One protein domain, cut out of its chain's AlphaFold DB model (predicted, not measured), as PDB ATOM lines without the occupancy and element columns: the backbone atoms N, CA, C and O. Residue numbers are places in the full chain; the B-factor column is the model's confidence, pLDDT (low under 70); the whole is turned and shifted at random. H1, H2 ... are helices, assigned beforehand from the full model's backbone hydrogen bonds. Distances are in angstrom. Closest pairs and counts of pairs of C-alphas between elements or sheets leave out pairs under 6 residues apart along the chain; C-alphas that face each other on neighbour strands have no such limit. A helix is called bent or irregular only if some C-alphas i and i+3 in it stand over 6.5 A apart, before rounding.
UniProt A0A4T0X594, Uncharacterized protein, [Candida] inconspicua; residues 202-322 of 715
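What this domain is: This is residues 202 to 322 of the 715 residues of an uncharacterized protein of [Candida] inconspicua (UniProt A0A4T0X594). Four long helices run up and down in a rod-shaped bundle that is only partly filled in: H3 makes most of its length, H2 folds back along H3 to form a helical hairpin at one end, and H1 and H4 lie side by side as a second pair. The two pairs meet mainly where the first part of H1 comes against H2 and H3, while H4 packs on H1, and the turn of residues 251 to 257 sticks out at one end. The printed part has 121 residues with four named helices, in the order H1, H2, H3, H4, and no named strand; the class is all helix. The whole is only just loose, close to compact, with a radius of gyration of the C-alphas of 16.6 A, and the C-alphas span 56 by 23 by 22 A.

How they stand to each other: H1, residues 202 to 224, is the hub and touches three other helices. The next helix, H2, residues 234 to 250, touches H1 and runs the opposite way at a shallow tilt of 32 degrees. Their closest C-alphas are those of Ala 208 and Leu 243, 7.3 A apart, and they touch with residues 205 to 212 of H1 and 240 to 247 of H2 alone; the two form a helical hairpin. H3, residues 256 to 290, touches H1 at a shallow tilt of 21 degrees and runs the same way. These two touch with residues 204 to 208 of H1 and 263 to 270 of H3 alone, with the C-alphas of Ala 208 and Leu 270 the closest at 6.9 A. H2 and H3 touch with 17 pairs of C-alphas within 8 A, the closest being those of Asn 235 and Ser 273 at 5.1 A. They run opposite ways at a shallow tilt of 23 degrees and form the other helical hairpin. H4, residues 297 to 321, touches H1 with 14 such pairs, the closest C-alphas being those of Phe 214 and Leu 310 at 6.1 A; the two run opposite ways at a shallow tilt of 18 degrees. H3 and H4 are close but not clearly touching, with the C-alphas of Thr 267 and Ile 321 the closest at 7.4 A. H2 and H4 are apart. The four helices are a bundle, up and down, each running against the one before it in the chain, and their packing is mostly aligned. In H1 and H4 every backbone O i to N i+4 pair is within hydrogen-bond range; in H2 it is 12 of 13 and in H3 29 of 31.

Where its parts are: H1 begins at C-alpha 202, (104.443, 37.974, 94.664), and measures 33.4 A from first to last C-alpha. H2 measures 25.1 A. H3, the longest helix with 35 residues, measures 51.8 A, from C-alpha 256 at (107.989, 42.510, 106.698) to C-alpha 290. H4 measures 35.7 A and ends at C-alpha 321, (92.006, 40.247, 93.680). No helix is bent or irregular.

The domain as a whole: The C-alphas farthest apart are those of Pro 255 and Asn 292, at 56.4 A, while those of Gln 202 and Ile 322, the first and last printed residues, are 16.2 A apart. The printed part has no cut. The link from H2 to H3 is tight, with 5 residues; the links from H1 to H2, with 9, and from H3 to H4, with 6, are short, and no link is long. Residues 251 to 257, of which 256 and 257 belong to H3, stand free. The mean pLDDT of the printed part is 88.6, and residue 231 and residues 254 to 255 are under 70.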
ATOM      1  N   GLN A 202     103.902  38.510  95.918       93.75
ATOM      2  CA  GLN A 202     104.443  37.974  94.664       93.75
ATOM      3  C   GLN A 202     103.327  37.616  93.665       93.75
ATOM      4  O   GLN A 202     103.430  37.934  92.481       93.75
ATOM      5  N   LYS A 203     102.225  37.023  94.146       94.06
ATOM      6  CA  LYS A 203     101.039  36.695  93.338       94.06
ATOM      7  C   LYS A 203     100.297  37.966  92.914       94.06
ATOM      8  O   LYS A 203      99.840  38.053  91.779       94.06
ATOM      9  N   LEU A 204     100.222  38.974  93.787       94.81
ATOM     10  CA  LEU A 204      99.651  40.282  93.446       94.81
ATOM     11  C   LEU A 204     100.466  41.002  92.354       94.81
ATOM     12  O   LEU A 204      99.882  41.538  91.414       94.81
ATOM     13  N   ILE A 205     101.801  40.961  92.426       95.50
ATOM     14  CA  ILE A 205     102.705  41.496  91.390       95.50
ATOM     15  C   ILE A 205     102.535  40.739  90.064       95.50
ATOM     16  O   ILE A 205     102.502  41.360  89.001       95.50
ATOM     17  N   GLU A 206     102.366  39.414  90.096       95.06
ATOM     18  CA  GLU A 206     102.089  38.626  88.890       95.06
ATOM     19  C   GLU A 206     100.762  39.041  88.224       95.06
ATOM     20  O   GLU A 206     100.712  39.275  87.014       95.06
ATOM     21  N   LEU A 207      99.696  39.206  89.014       94.38
ATOM     22  CA  LEU A 207      98.390  39.680  88.540       94.38
ATOM     23  C   LEU A 207      98.465  41.109  87.989       94.38
ATOM     24  O   LEU A 207      97.881  41.390  86.943       94.38
ATOM     25  N   ALA A 208      99.227  41.989  88.641       95.75
ATOM     26  CA  ALA A 208      99.477  43.347  88.173       95.75
ATOM     27  C   ALA A 208     100.178  43.354  86.799       95.75
ATOM     28  O   ALA A 208      99.743  44.061  85.888       95.75
ATOM     29  N   LYS A 209     101.195  42.504  86.598       95.62
ATOM     30  CA  LYS A 209     101.875  42.341  85.298       95.62
ATOM     31  C   LYS A 209     100.946  41.786  84.217       95.62
ATOM     32  O   LYS A 209     100.915  42.330  83.112       95.62
ATOM     33  N   ARG A 210     100.140  40.761  84.531       94.31
ATOM     34  CA  ARG A 210      99.103  40.240  83.619       94.31
ATOM     35  C   ARG A 210      98.097  41.335  83.236       94.31
ATOM     36  O   ARG A 210      97.757  41.462  82.063       94.31
ATOM     37  N   PHE A 211      97.692  42.188  84.179       95.25
ATOM     38  CA  PHE A 211      96.787  43.307  83.908       95.25
ATOM     39  C   PHE A 211      97.401  44.402  83.007       95.25
ATOM     40  O   PHE A 211      96.699  44.936  82.147       95.25
ATOM     41  N   ILE A 212      98.708  44.694  83.113       95.25
ATOM     42  CA  ILE A 212      99.407  45.593  82.166       95.25
ATOM     43  C   ILE A 212      99.358  45.040  80.735       95.25
ATOM     44  O   ILE A 212      99.118  45.798  79.791       95.25
ATOM     45  N   LEU A 213      99.566  43.731  80.560       93.62
ATOM     46  CA  LEU A 213      99.475  43.080  79.248       93.62
ATOM     47  C   LEU A 213      98.041  43.136  78.700       93.62
ATOM     48  O   LEU A 213      97.849  43.573  77.565       93.62
ATOM     49  N   PHE A 214      97.047  42.800  79.529       94.00
ATOM     50  CA  PHE A 214      95.624  42.930  79.200       94.00
ATOM     51  C   PHE A 214      95.269  44.354  78.733       94.00
ATOM     52  O   PHE A 214      94.640  44.519  77.689       94.00
ATOM     53  N   HIS A 215      95.689  45.391  79.469       93.94
ATOM     54  CA  HIS A 215      95.337  46.785  79.166       93.94
ATOM     55  C   HIS A 215      95.955  47.245  77.843       93.94
ATOM     56  O   HIS A 215      95.244  47.763  76.980       93.94
ATOM     57  N   ARG A 216      97.244  46.956  77.622       93.56
ATOM     58  CA  ARG A 216      97.919  47.231  76.343       93.56
ATOM     59  C   ARG A 216      97.220  46.529  75.178       93.56
ATOM     60  O   ARG A 216      96.962  47.154  74.152       93.56
ATOM     61  N   GLN A 217      96.862  45.257  75.342       92.56
ATOM     62  CA  GLN A 217      96.200  44.478  74.298       92.56
ATOM     63  C   GLN A 217      94.754  44.943  74.040       92.56
ATOM     64  O   GLN A 217      94.309  44.942  72.889       92.56
ATOM     65  N   LEU A 218      94.044  45.415  75.070       92.88
ATOM     66  CA  LEU A 218      92.746  46.085  74.952       92.88
ATOM     67  C   LEU A 218      92.873  47.384  74.145       92.88
ATOM     68  O   LEU A 218      92.164  47.546  73.152       92.88
ATOM     69  N   VAL A 219      93.799  48.278  74.511       91.50
ATOM     70  CA  VAL A 219      94.038  49.543  73.792       91.50
ATOM     71  C   VAL A 219      94.400  49.282  72.326       91.50
ATOM     72  O   VAL A 219      93.765  49.855  71.441       91.50
ATOM     73  N   ASN A 220      95.320  48.350  72.055       90.75
ATOM     74  CA  ASN A 220      95.670  47.929  70.693       90.75
ATOM     75  C   ASN A 220      94.435  47.431  69.918       90.75
ATOM     76  O   ASN A 220      94.205  47.828  68.775       90.75
ATOM     77  N   THR A 221      93.597  46.599  70.546       90.94
ATOM     78  CA  THR A 221      92.387  46.032  69.924       90.94
ATOM     79  C   THR A 221      91.346  47.106  69.578       90.94
ATOM     80  O   THR A 221      90.677  46.985  68.551       90.94
ATOM     81  N   ILE A 222      91.236  48.177  70.373       90.12
ATOM     82  CA  ILE A 222      90.360  49.327  70.083       90.12
ATOM     83  C   ILE A 222      90.972  50.269  69.028       90.12
ATOM     84  O   ILE A 222      90.249  50.808  68.186       90.12
ATOM     85  N   GLN A 223      92.299  50.409  68.979       90.12
ATOM     86  CA  GLN A 223      92.976  51.142  67.901       90.12
ATOM     87  C   GLN A 223      92.822  50.443  66.537       90.12
ATOM     88  O   GLN A 223      92.589  51.115  65.532       90.12
ATOM     89  N   MET A 224      92.854  49.103  66.481       87.69
ATOM     90  CA  MET A 224      92.662  48.348  65.227       87.69
ATOM     91  C   MET A 224      91.303  48.591  64.548       87.69
ATOM     92  O   MET A 224      91.208  48.507  63.322       87.69
ATOM     93  N   ILE A 225      90.262  48.916  65.319       89.44
ATOM     94  CA  ILE A 225      88.917  49.258  64.818       89.44
ATOM     95  C   ILE A 225      88.711  50.763  64.593       89.44
ATOM     96  O   ILE A 225      87.595  51.177  64.290       89.44
ATOM     97  N   LYS A 226      89.776  51.574  64.707       88.75
ATOM     98  CA  LYS A 226      89.761  53.035  64.513       88.75
ATOM     99  C   LYS A 226      88.672  53.735  65.337       88.75
ATOM    100  O   LYS A 226      87.942  54.589  64.839       88.75
ATOM    101  N   ILE A 227      88.527  53.326  66.597       87.38
ATOM    102  CA  ILE A 227      87.605  53.970  67.530       87.38
ATOM    103  C   ILE A 227      88.340  55.090  68.267       87.38
ATOM    104  O   ILE A 227      89.169  54.837  69.139       87.38
ATOM    105  N   ASP A 228      87.982  56.329  67.929       80.88
ATOM    106  CA  ASP A 228      88.462  57.554  68.572       80.88
ATOM    107  C   ASP A 228      87.824  57.744  69.965       80.88
ATOM    108  O   ASP A 228      87.024  58.654  70.196       80.88
ATOM    109  N   LEU A 229      88.150  56.854  70.906       79.88
ATOM    110  CA  LEU A 229      87.966  57.096  72.339       79.88
ATOM    111  C   LEU A 229      89.274  57.621  72.944       79.88
ATOM    112  O   LEU A 229      90.364  57.173  72.588       79.88
ATOM    113  N   LEU A 230      89.157  58.525  73.922       76.38
ATOM    114  CA  LEU A 230      90.288  58.897  74.775       76.38
ATOM    115  C   LEU A 230      90.838  57.643  75.493       76.38
ATOM    116  O   LEU A 230      90.039  56.825  75.962       76.38
ATOM    117  N   PRO A 231      92.170  57.477  75.605       69.69
ATOM    118  CA  PRO A 231      92.764  56.294  76.218       69.69
ATOM    119  C   PRO A 231      92.456  56.181  77.718       69.69
ATOM    120  O   PRO A 231      92.261  57.175  78.419       69.69
ATOM    121  N   ILE A 232      92.483  54.943  78.220       72.06
ATOM    122  CA  ILE A 232      92.249  54.565  79.626       72.06
ATOM    123  C   ILE A 232      93.497  54.874  80.485       72.06
ATOM    124  O   ILE A 232      94.075  53.979  81.100       72.06
ATOM    125  N   SER A 233      93.983  56.117  80.460       75.88
ATOM    126  CA  SER A 233      95.311  56.477  80.984       75.88
ATOM    127  C   SER A 233      95.327  56.818  82.477       75.88
ATOM    128  O   SER A 233      96.095  56.232  83.232       75.88
ATOM    129  N   LYS A 234      94.439  57.714  82.935       84.88
ATOM    130  CA  LYS A 234      94.579  58.438  84.220       84.88
ATOM    131  C   LYS A 234      94.949  57.584  85.443       84.88
ATOM    132  O   LYS A 234      95.892  57.942  86.138       84.88
ATOM    133  N   ASN A 235      94.230  56.493  85.721       91.38
ATOM    134  CA  ASN A 235      94.571  55.601  86.841       91.38
ATOM    135  C   ASN A 235      95.550  54.476  86.455       91.38
ATOM    136  O   ASN A 235      96.180  53.902  87.339       91.38
ATOM    137  N   PHE A 236      95.719  54.181  85.164       94.38
ATOM    138  CA  PHE A 236      96.645  53.156  84.677       94.38
ATOM    139  C   PHE A 236      98.109  53.606  84.746       94.38
ATOM    140  O   PHE A 236      98.965  52.831  85.170       94.38
ATOM    141  N   ASP A 237      98.393  54.862  84.398       94.38
ATOM    142  CA  ASP A 237      99.744  55.433  84.470       94.38
ATOM    143  C   ASP A 237     100.226  55.490  85.933       94.38
ATOM    144  O   ASP A 237     101.347  55.091  86.252       94.38
ATOM    145  N   VAL A 238      99.329  55.897  86.845       94.56
ATOM    146  CA  VAL A 238      99.554  55.863  88.301       94.56
ATOM    147  C   VAL A 238      99.805  54.432  88.775       94.56
ATOM    148  O   VAL A 238     100.763  54.192  89.505       94.56
ATOM    149  N   PHE A 239      98.992  53.469  88.337       96.50
ATOM    150  CA  PHE A 239      99.161  52.057  88.678       96.50
ATOM    151  C   PHE A 239     100.494  51.473  88.185       96.50
ATOM    152  O   PHE A 239     101.148  50.748  88.937       96.50
ATOM    153  N   CYS A 240     100.957  51.838  86.987       96.38
ATOM    154  CA  CYS A 240     102.269  51.420  86.489       96.38
ATOM    155  C   CYS A 240     103.410  51.971  87.364       96.38
ATOM    156  O   CYS A 240     104.299  51.213  87.750       96.38
ATOM    157  N   ALA A 241     103.352  53.252  87.747       96.12
ATOM    158  CA  ALA A 241     104.331  53.861  88.653       96.12
ATOM    159  C   ALA A 241     104.285  53.261  90.076       96.12
ATOM    160  O   ALA A 241     105.317  53.150  90.741       96.12
ATOM    161  N   VAL A 242     103.104  52.842  90.550       95.38
ATOM    162  CA  VAL A 242     102.961  52.112  91.820       95.38
ATOM    163  C   VAL A 242     103.596  50.728  91.732       95.38
ATOM    164  O   VAL A 242     104.355  50.378  92.633       95.38
ATOM    165  N   LEU A 243     103.348  49.965  90.663       96.12
ATOM    166  CA  LEU A 243     103.964  48.651  90.477       96.12
ATOM    167  C   LEU A 243     105.495  48.753  90.432       96.12
ATOM    168  O   LEU A 243     106.163  48.064  91.193       96.12
ATOM    169  N   GLU A 244     106.046  49.672  89.634       96.56
ATOM    170  CA  GLU A 244     107.498  49.876  89.517       96.56
ATOM    171  C   GLU A 244     108.156  50.232  90.869       96.56
ATOM    172  O   GLU A 244     109.253  49.767  91.181       96.56
ATOM    173  N   ASN A 245     107.482  51.029  91.704       95.12
ATOM    174  CA  ASN A 245     107.933  51.369  93.057       95.12
ATOM    175  C   ASN A 245     107.870  50.159  94.012       95.12
ATOM    176  O   ASN A 245     108.781  49.955  94.812       95.12
ATOM    177  N   VAL A 246     106.825  49.332  93.910       94.25
ATOM    178  CA  VAL A 246     106.681  48.099  94.702       94.25
ATOM    179  C   VAL A 246     107.755  47.074  94.328       94.25
ATOM    180  O   VAL A 246     108.363  46.498  95.226       94.25
ATOM    181  N   GLU A 247     108.047  46.891  93.037       94.62
ATOM    182  CA  GLU A 247     109.120  46.002  92.570       94.62
ATOM    183  C   GLU A 247     110.493  46.462  93.080       94.62
ATOM    184  O   GLU A 247     111.170  45.706  93.775       94.62
ATOM    185  N   LYS A 248     110.854  47.736  92.861       94.25
ATOM    186  CA  LYS A 248     112.133  48.305  93.331       94.25
ATOM    187  C   LYS A 248     112.336  48.181  94.842       94.25
ATOM    188  O   LYS A 248     113.472  48.047  95.286       94.25
ATOM    189  N   LYS A 249     111.261  48.241  95.636       92.19
ATOM    190  CA  LYS A 249     111.319  48.057  97.096       92.19
ATOM    191  C   LYS A 249     111.389  46.593  97.520       92.19
ATOM    192  O   LYS A 249     112.024  46.296  98.528       92.19
ATOM    193  N   LEU A 250     110.779  45.680  96.763       91.06
ATOM    194  CA  LEU A 250     110.874  44.243  97.025       91.06
ATOM    195  C   LEU A 250     112.310  43.736  96.801       91.06
ATOM    196  O   LEU A 250     112.831  42.989  97.627       91.06
ATOM    197  N   ASP A 251     112.977  44.222  95.749       92.06
ATOM    198  CA  ASP A 251     114.386  43.913  95.457       92.06
ATOM    199  C   ASP A 251     115.356  44.418  96.548       92.06
ATOM    200  O   ASP A 251     116.434  43.854  96.738       92.06
ATOM    201  N   GLN A 252     114.972  45.455  97.301       91.94
ATOM    202  CA  GLN A 252     115.796  46.083  98.345       91.94
ATOM    203  C   GLN A 252     115.811  45.326  99.689       91.94
ATOM    204  O   GLN A 252     116.553  45.722 100.584       91.94
ATOM    205  N   LYS A 253     115.060  44.218  99.830       77.31
ATOM    206  CA  LYS A 253     114.983  43.390 101.060       77.31
ATOM    207  C   LYS A 253     114.588  44.162 102.336       77.31
ATOM    208  O   LYS A 253     115.039  43.836 103.433       77.31
ATOM    209  N   GLU A 254     113.712  45.152 102.191       63.47
ATOM    210  CA  GLU A 254     113.091  45.866 103.315       63.47
ATOM    211  C   GLU A 254     112.232  44.930 104.209       63.47
ATOM    212  O   GLU A 254     111.757  43.890 103.739       63.47
ATOM    213  N   PRO A 255     112.024  45.269 105.500       62.38
ATOM    214  CA  PRO A 255     111.347  44.407 106.475       62.38
ATOM    215  C   PRO A 255     109.860  44.125 106.183       62.38
ATOM    216  O   PRO A 255     109.181  44.849 105.450       62.38
ATOM    217  N   SER A 256     109.347  43.070 106.830       76.62
ATOM    218  CA  SER A 256     107.989  42.510 106.698       76.62
ATOM    219  C   SER A 256     106.876  43.549 106.617       76.62
ATOM    220  O   SER A 256     106.018  43.475 105.739       76.62
ATOM    221  N   ASP A 257     106.905  44.531 107.506       77.25
ATOM    222  CA  ASP A 257     105.780  45.424 107.782       77.25
ATOM    223  C   ASP A 257     105.520  46.381 106.604       77.25
ATOM    224  O   ASP A 257     104.393  46.811 106.349       77.25
ATOM    225  N   ILE A 258     106.559  46.649 105.807       79.56
ATOM    226  CA  ILE A 258     106.459  47.439 104.577       79.56
ATOM    227  C   ILE A 258     105.708  46.654 103.492       79.56
ATOM    228  O   ILE A 258     104.961  47.260 102.721       79.56
ATOM    229  N   THR A 259     105.817  45.319 103.459       86.00
ATOM    230  CA  THR A 259     105.159  44.487 102.435       86.00
ATOM    231  C   THR A 259     103.632  44.585 102.487       86.00
ATOM    232  O   THR A 259     103.002  44.633 101.432       86.00
ATOM    233  N   GLU A 260     103.025  44.719 103.672       90.38
ATOM    234  CA  GLU A 260     101.575  44.912 103.798       90.38
ATOM    235  C   GLU A 260     101.141  46.280 103.249       90.38
ATOM    236  O   GLU A 260     100.206  46.358 102.449       90.38
ATOM    237  N   THR A 261     101.862  47.356 103.589       90.75
ATOM    238  CA  THR A 261     101.544  48.702 103.072       90.75
ATOM    239  C   THR A 261     101.685  48.787 101.549       90.75
ATOM    240  O   THR A 261     100.836  49.382 100.881       90.75
ATOM    241  N   LEU A 262     102.705  48.132 100.979       92.75
ATOM    242  CA  LEU A 262     102.917  48.041  99.533       92.75
ATOM    243  C   LEU A 262     101.849  47.181  98.845       92.75
ATOM    244  O   LEU A 262     101.327  47.590  97.808       92.75
ATOM    245  N   SER A 263     101.487  46.034  99.427       92.88
ATOM    246  CA  SER A 263     100.436  45.149  98.907       92.88
ATOM    247  C   SER A 263      99.069  45.844  98.894       92.88
ATOM    248  O   SER A 263      98.367  45.830  97.880       92.88
ATOM    249  N   SER A 264      98.725  46.553  99.974       91.75
ATOM    250  CA  SER A 264      97.508  47.366 100.065       91.75
ATOM    251  C   SER A 264      97.486  48.480  99.008       91.75
ATOM    252  O   SER A 264      96.528  48.592  98.239       91.75
ATOM    253  N   HIS A 265      98.574  49.248  98.876       94.31
ATOM    254  CA  HIS A 265      98.659  50.338  97.900       94.31
ATOM    255  C   HIS A 265      98.592  49.841  96.443       94.31
ATOM    256  O   HIS A 265      97.890  50.432  95.619       94.31
ATOM    257  N   LEU A 266      99.259  48.722  96.130       95.19
ATOM    258  CA  LEU A 266      99.180  48.073  94.819       95.19
ATOM    259  C   LEU A 266      97.764  47.559  94.529       95.19
ATOM    260  O   LEU A 266      97.250  47.794  93.437       95.19
ATOM    261  N   THR A 267      97.111  46.930  95.511       93.88
ATOM    262  CA  THR A 267      95.731  46.434  95.392       93.88
ATOM    263  C   THR A 267      94.753  47.572  95.106       93.88
ATOM    264  O   THR A 267      93.987  47.491  94.147       93.88
ATOM    265  N   VAL A 268      94.808  48.669  95.869       93.12
ATOM    266  CA  VAL A 268      93.948  49.847  95.657       93.12
ATOM    267  C   VAL A 268      94.185  50.469  94.278       93.12
ATOM    268  O   VAL A 268      93.229  50.787  93.570       93.12
ATOM    269  N   SER A 269      95.445  50.611  93.860       95.44
ATOM    270  CA  SER A 269      95.787  51.180  92.552       95.44
ATOM    271  C   SER A 269      95.291  50.302  91.391       95.44
ATOM    272  O   SER A 269      94.677  50.797  90.444       95.44
ATOM    273  N   LEU A 270      95.448  48.980  91.516       94.19
ATOM    274  CA  LEU A 270      94.963  47.992  90.555       94.19
ATOM    275  C   LEU A 270      93.426  47.973  90.473       94.19
ATOM    276  O   LEU A 270      92.874  48.015  89.375       94.19
ATOM    277  N   VAL A 271      92.716  48.010  91.607       92.50
ATOM    278  CA  VAL A 271      91.242  48.106  91.656       92.50
ATOM    279  C   VAL A 271      90.733  49.409  91.026       92.50
ATOM    280  O   VAL A 271      89.752  49.386  90.279       92.50
ATOM    281  N   ASN A 272      91.420  50.536  91.234       91.88
ATOM    282  CA  ASN A 272      91.081  51.800  90.574       91.88
ATOM    283  C   ASN A 272      91.267  51.723  89.049       91.88
ATOM    284  O   ASN A 272      90.397  52.172  88.299       91.88
ATOM    285  N   SER A 273      92.347  51.098  88.570       93.56
ATOM    286  CA  SER A 273      92.557  50.915  87.130       93.56
ATOM    287  C   SER A 273      91.579  49.905  86.506       93.56
ATOM    288  O   SER A 273      91.132  50.113  85.378       93.56
ATOM    289  N   LEU A 274      91.185  48.854  87.235       91.56
ATOM    290  CA  LEU A 274      90.107  47.930  86.850       91.56
ATOM    291  C   LEU A 274      88.755  48.659  86.742       91.56
ATOM    292  O   LEU A 274      88.002  48.436  85.794       91.56
ATOM    293  N   SER A 275      88.465  49.581  87.667       89.56
ATOM    294  CA  SER A 275      87.262  50.424  87.633       89.56
ATOM    295  C   SER A 275      87.195  51.293  86.370       89.56
ATOM    296  O   SER A 275      86.129  51.425  85.768       89.56
ATOM    297  N   ASP A 276      88.321  51.854  85.923       89.62
ATOM    298  CA  ASP A 276      88.377  52.642  84.685       89.62
ATOM    299  C   ASP A 276      88.218  51.789  83.420       89.62
ATOM    300  O   ASP A 276      87.543  52.219  82.483       89.62
ATOM    301  N   VAL A 277      88.739  50.555  83.408       90.12
ATOM    302  CA  VAL A 277      88.470  49.583  82.331       90.12
ATOM    303  C   VAL A 277      86.975  49.261  82.241       90.12
ATOM    304  O   VAL A 277      86.424  49.248  81.141       90.12
ATOM    305  N   ILE A 278      86.286  49.065  83.371       87.75
ATOM    306  CA  ILE A 278      84.835  48.808  83.391       87.75
ATOM    307  C   ILE A 278      84.063  50.000  82.800       87.75
ATOM    308  O   ILE A 278      83.296  49.817  81.852       87.75
ATOM    309  N   LYS A 279      84.331  51.231  83.266       88.19
ATOM    310  CA  LYS A 279      83.715  52.465  82.727       88.19
ATOM    311  C   LYS A 279      83.988  52.633  81.229       88.19
ATOM    312  O   LYS A 279      83.122  53.068  80.474       88.19
ATOM    313  N   PHE A 280      85.193  52.292  80.772       87.94
ATOM    314  CA  PHE A 280      85.554  52.339  79.357       87.94
ATOM    315  C   PHE A 280      84.749  51.338  78.518       87.94
ATOM    316  O   PHE A 280      84.293  51.689  77.433       87.94
ATOM    317  N   VAL A 281      84.500  50.129  79.022       86.69
ATOM    318  CA  VAL A 281      83.653  49.126  78.351       86.69
ATOM    319  C   VAL A 281      82.184  49.569  78.295       86.69
ATOM    320  O   VAL A 281      81.519  49.372  77.274       86.69
ATOM    321  N   GLU A 282      81.680  50.247  79.328       86.06
ATOM    322  CA  GLU A 282      80.359  50.892  79.297       86.06
ATOM    323  C   GLU A 282      80.298  52.033  78.263       86.06
ATOM    324  O   GLU A 282      79.344  52.117  77.484       86.06
ATOM    325  N   ASN A 283      81.345  52.857  78.173       85.62
ATOM    326  CA  ASN A 283      81.458  53.914  77.165       85.62
ATOM    327  C   ASN A 283      81.576  53.358  75.736       85.62
ATOM    328  O   ASN A 283      80.936  53.886  74.826       85.62
ATOM    329  N   LEU A 284      82.310  52.260  75.521       85.06
ATOM    330  CA  LEU A 284      82.338  51.547  74.240       85.06
ATOM    331  C   LEU A 284      80.935  51.074  73.846       85.06
ATOM    332  O   LEU A 284      80.518  51.287  72.711       85.06
ATOM    333  N   LYS A 285      80.171  50.489  74.776       84.62
ATOM    334  CA  LYS A 285      78.783  50.062  74.526       84.62
ATOM    335  C   LYS A 285      77.889  51.229  74.077       84.62
ATOM    336  O   LYS A 285      77.055  51.044  73.192       84.62
ATOM    337  N   LEU A 286      78.074  52.426  74.637       83.75
ATOM    338  CA  LEU A 286      77.376  53.645  74.203       83.75
ATOM    339  C   LEU A 286      77.869  54.145  72.831       83.75
ATOM    340  O   LEU A 286      77.057  54.565  72.006       83.75
ATOM    341  N   TYR A 287      79.166  54.042  72.547       85.44
ATOM    342  CA  TYR A 287      79.767  54.422  71.266       85.44
ATOM    343  C   TYR A 287      79.289  53.522  70.114       85.44
ATOM    344  O   TYR A 287      78.803  54.021  69.100       85.44
ATOM    345  N   PHE A 288      79.314  52.196  70.301       84.56
ATOM    346  CA  PHE A 288      78.752  51.226  69.349       84.56
ATOM    347  C   PHE A 288      77.237  51.395  69.152       84.56
ATOM    348  O   PHE A 288      76.725  51.073  68.086       84.56
ATOM    349  N   LYS A 289      76.512  51.917  70.154       84.06
ATOM    350  CA  LYS A 289      75.081  52.235  70.028       84.06
ATOM    351  C   LYS A 289      74.817  53.513  69.210       84.06
ATOM    352  O   LYS A 289      73.733  53.647  68.653       84.06
ATOM    353  N   THR A 290      75.763  54.453  69.164       82.31
ATOM    354  CA  THR A 290      75.550  55.816  68.630       82.31
ATOM    355  C   THR A 290      76.243  56.108  67.298       82.31
ATOM    356  O   THR A 290      75.822  57.033  66.609       82.31
ATOM    357  N   LYS A 291      77.267  55.340  66.898       83.38
ATOM    358  CA  LYS A 291      77.938  55.500  65.596       83.38
ATOM    359  C   LYS A 291      77.774  54.273  64.697       83.38
ATOM    360  O   LYS A 291      78.186  53.173  65.061       83.38
ATOM    361  N   ASN A 292      77.307  54.503  63.468       82.25
ATOM    362  CA  ASN A 292      77.394  53.541  62.366       82.25
ATOM    363  C   ASN A 292      78.864  53.368  61.949       82.25
ATOM    364  O   ASN A 292      79.381  54.090  61.098       82.25
ATOM    365  N   LEU A 293      79.557  52.435  62.599       82.38
ATOM    366  CA  LEU A 293      80.965  52.152  62.346       82.38
ATOM    367  C   LEU A 293      81.139  51.340  61.061       82.38
ATOM    368  O   LEU A 293      80.731  50.184  60.986       82.38
ATOM    369  N   ASN A 294      81.812  51.931  60.072       84.38
ATOM    370  CA  ASN A 294      82.192  51.265  58.825       84.38
ATOM    371  C   ASN A 294      83.414  50.343  59.040       84.38
ATOM    372  O   ASN A 294      84.508  50.585  58.534       84.38
ATOM    373  N   VAL A 295      83.226  49.315  59.872       85.56
ATOM    374  CA  VAL A 295      84.207  48.272  60.201       85.56
ATOM    375  C   VAL A 295      83.782  46.985  59.503       85.56
ATOM    376  O   VAL A 295      82.616  46.595  59.562       85.56
ATOM    377  N   SER A 296      84.712  46.297  58.836       88.38
ATOM    378  CA  SER A 296      84.363  45.074  58.107       88.38
ATOM    379  C   SER A 296      83.919  43.949  59.051       88.38
ATOM    380  O   SER A 296      84.447  43.794  60.155       88.38
ATOM    381  N   ASN A 297      83.006  43.090  58.585       85.75
ATOM    382  CA  ASN A 297      82.554  41.907  59.331       85.75
ATOM    383  C   ASN A 297      83.711  40.992  59.787       85.75
ATOM    384  O   ASN A 297      83.598  40.326  60.815       85.75
ATOM    385  N   PHE A 298      84.824  40.959  59.047       88.19
ATOM    386  CA  PHE A 298      86.027  40.223  59.440       88.19
ATOM    387  C   PHE A 298      86.738  40.882  60.631       88.19
ATOM    388  O   PHE A 298      86.992  40.213  61.632       88.19
ATOM    389  N   GLN A 299      86.997  42.194  60.560       83.56
ATOM    390  CA  GLN A 299      87.595  42.953  61.664       83.56
ATOM    391  C   GLN A 299      86.726  42.873  62.923       83.56
ATOM    392  O   GLN A 299      87.243  42.554  63.985       83.56
ATOM    393  N   LEU A 300      85.408  43.066  62.801       84.12
ATOM    394  CA  LEU A 300      84.486  43.005  63.938       84.12
ATOM    395  C   LEU A 300      84.525  41.638  64.647       84.12
ATOM    396  O   LEU A 300      84.544  41.588  65.875       84.12
ATOM    397  N   ARG A 301      84.601  40.532  63.890       87.12
ATOM    398  CA  ARG A 301      84.764  39.176  64.448       87.12
ATOM    399  C   ARG A 301      86.121  38.988  65.128       87.12
ATOM    400  O   ARG A 301      86.162  38.461  66.234       87.12
ATOM    401  N   LEU A 302      87.214  39.424  64.500       85.81
ATOM    402  CA  LEU A 302      88.564  39.316  65.070       85.81
ATOM    403  C   LEU A 302      88.688  40.119  66.377       85.81
ATOM    404  O   LEU A 302      89.138  39.595  67.391       85.81
ATOM    405  N   THR A 303      88.197  41.357  66.377       83.56
ATOM    406  CA  THR A 303      88.074  42.208  67.564       83.56
ATOM    407  C   THR A 303      87.218  41.555  68.643       83.56
ATOM    408  O   THR A 303      87.620  41.567  69.802       83.56
ATOM    409  N   TYR A 304      86.074  40.957  68.294       87.56
ATOM    410  CA  TYR A 304      85.234  40.247  69.261       87.56
ATOM    411  C   TYR A 304      85.985  39.093  69.941       87.56
ATOM    412  O   TYR A 304      85.954  39.004  71.165       87.56
ATOM    413  N   TYR A 305      86.709  38.257  69.186       90.12
ATOM    414  CA  TYR A 305      87.504  37.168  69.768       90.12
ATOM    415  C   TYR A 305      88.645  37.683  70.657       90.12
ATOM    416  O   TYR A 305      88.822  37.174  71.765       90.12
ATOM    417  N   ASN A 306      89.366  38.725  70.226       86.25
ATOM    418  CA  ASN A 306      90.422  39.349  71.030       86.25
ATOM    419  C   ASN A 306      89.861  39.912  72.347       86.25
ATOM    420  O   ASN A 306      90.377  39.600  73.418       86.25
ATOM    421  N   LEU A 307      88.776  40.695  72.283       87.12
ATOM    422  CA  LEU A 307      88.113  41.241  73.470       87.12
ATOM    423  C   LEU A 307      87.572  40.131  74.379       87.12
ATOM    424  O   LEU A 307      87.724  40.223  75.591       87.12
ATOM    425  N   PHE A 308      86.980  39.069  73.824       89.12
ATOM    426  CA  PHE A 308      86.471  37.943  74.607       89.12
ATOM    427  C   PHE A 308      87.588  37.223  75.376       89.12
ATOM    428  O   PHE A 308      87.441  36.999  76.576       89.12
ATOM    429  N   SER A 309      88.723  36.930  74.728       88.81
ATOM    430  CA  SER A 309      89.893  36.333  75.394       88.81
ATOM    431  C   SER A 309      90.392  37.219  76.540       88.81
ATOM    432  O   SER A 309      90.580  36.749  77.662       88.81
ATOM    433  N   LEU A 310      90.502  38.527  76.287       88.50
ATOM    434  CA  LEU A 310      90.894  39.515  77.291       88.50
ATOM    435  C   LEU A 310      89.898  39.592  78.461       88.50
ATOM    436  O   LEU A 310      90.315  39.698  79.611       88.50
ATOM    437  N   PHE A 311      88.588  39.491  78.216       88.81
ATOM    438  CA  PHE A 311      87.588  39.451  79.290       88.81
ATOM    439  C   PHE A 311      87.665  38.179  80.147       88.81
ATOM    440  O   PHE A 311      87.363  38.244  81.341       88.81
ATOM    441  N   VAL A 312      88.095  37.042  79.589       89.06
ATOM    442  CA  VAL A 312      88.343  35.816  80.368       89.06
ATOM    443  C   VAL A 312      89.546  36.004  81.299       89.06
ATOM    444  O   VAL A 312      89.435  35.712  82.489       89.06
ATOM    445  N   GLU A 313      90.653  36.562  80.803       87.94
ATOM    446  CA  GLU A 313      91.825  36.912  81.626       87.94
ATOM    447  C   GLU A 313      91.469  37.929  82.722       87.94
ATOM    448  O   GLU A 313      91.791  37.726  83.894       87.94
ATOM    449  N   LEU A 314      90.722  38.981  82.372       89.75
ATOM    450  CA  LEU A 314      90.227  39.982  83.320       89.75
ATOM    451  C   LEU A 314      89.356  39.351  84.415       89.75
ATOM    452  O   LEU A 314      89.483  39.710  85.584       89.75
ATOM    453  N   SER A 315      88.496  38.393  84.057       88.19
ATOM    454  CA  SER A 315      87.655  37.680  85.022       88.19
ATOM    455  C   SER A 315      88.490  36.860  86.007       88.19
ATOM    456  O   SER A 315      88.206  36.893  87.202       88.19
ATOM    457  N   GLN A 316      89.551  36.186  85.547       89.00
ATOM    458  CA  GLN A 316      90.486  35.469  86.427       89.00
ATOM    459  C   GLN A 316      91.217  36.432  87.374       89.00
ATOM    460  O   GLN A 316      91.311  36.166  88.570       89.00
ATOM    461  N   ILE A 317      91.685  37.574  86.859       88.81
ATOM    462  CA  ILE A 317      92.360  38.613  87.647       88.81
ATOM    463  C   ILE A 317      91.425  39.156  88.744       88.81
ATOM    464  O   ILE A 317      91.802  39.190  89.916       88.81
ATOM    465  N   VAL A 318      90.181  39.498  88.396       88.31
ATOM    466  CA  VAL A 318      89.172  39.997  89.348       88.31
ATOM    467  C   VAL A 318      88.784  38.940  90.388       88.31
ATOM    468  O   VAL A 318      88.690  39.281  91.562       88.31
ATOM    469  N   GLN A 319      88.610  37.672  89.996       89.00
ATOM    470  CA  GLN A 319      88.277  36.569  90.915       89.00
ATOM    471  C   GLN A 319      89.355  36.301  91.977       89.00
ATOM    472  O   GLN A 319      89.041  35.724  93.015       89.00
ATOM    473  N   ILE A 320      90.611  36.687  91.723       86.50
ATOM    474  CA  ILE A 320      91.710  36.509  92.679       86.50
ATOM    475  C   ILE A 320      91.914  37.767  93.535       86.50
ATOM    476  O   ILE A 320      92.146  37.632  94.730       86.50
ATOM    477  N   ILE A 321      91.823  38.971  92.954       84.62
ATOM    478  CA  ILE A 321      92.006  40.247  93.680       84.62
ATOM    479  C   ILE A 321      90.833  40.544  94.610       84.62
ATOM    480  O   ILE A 321      91.025  41.050  95.712       84.62
ATOM    481  N   ILE A 322      89.616  40.251  94.154       81.69
ATOM    482  CA  ILE A 322      88.409  40.317  94.965       81.69
ATOM    483  C   ILE A 322      88.056  38.868  95.309       81.69
ATOM    484  O   ILE A 322      87.324  38.240  94.538       81.69
TER     485      ILE A 322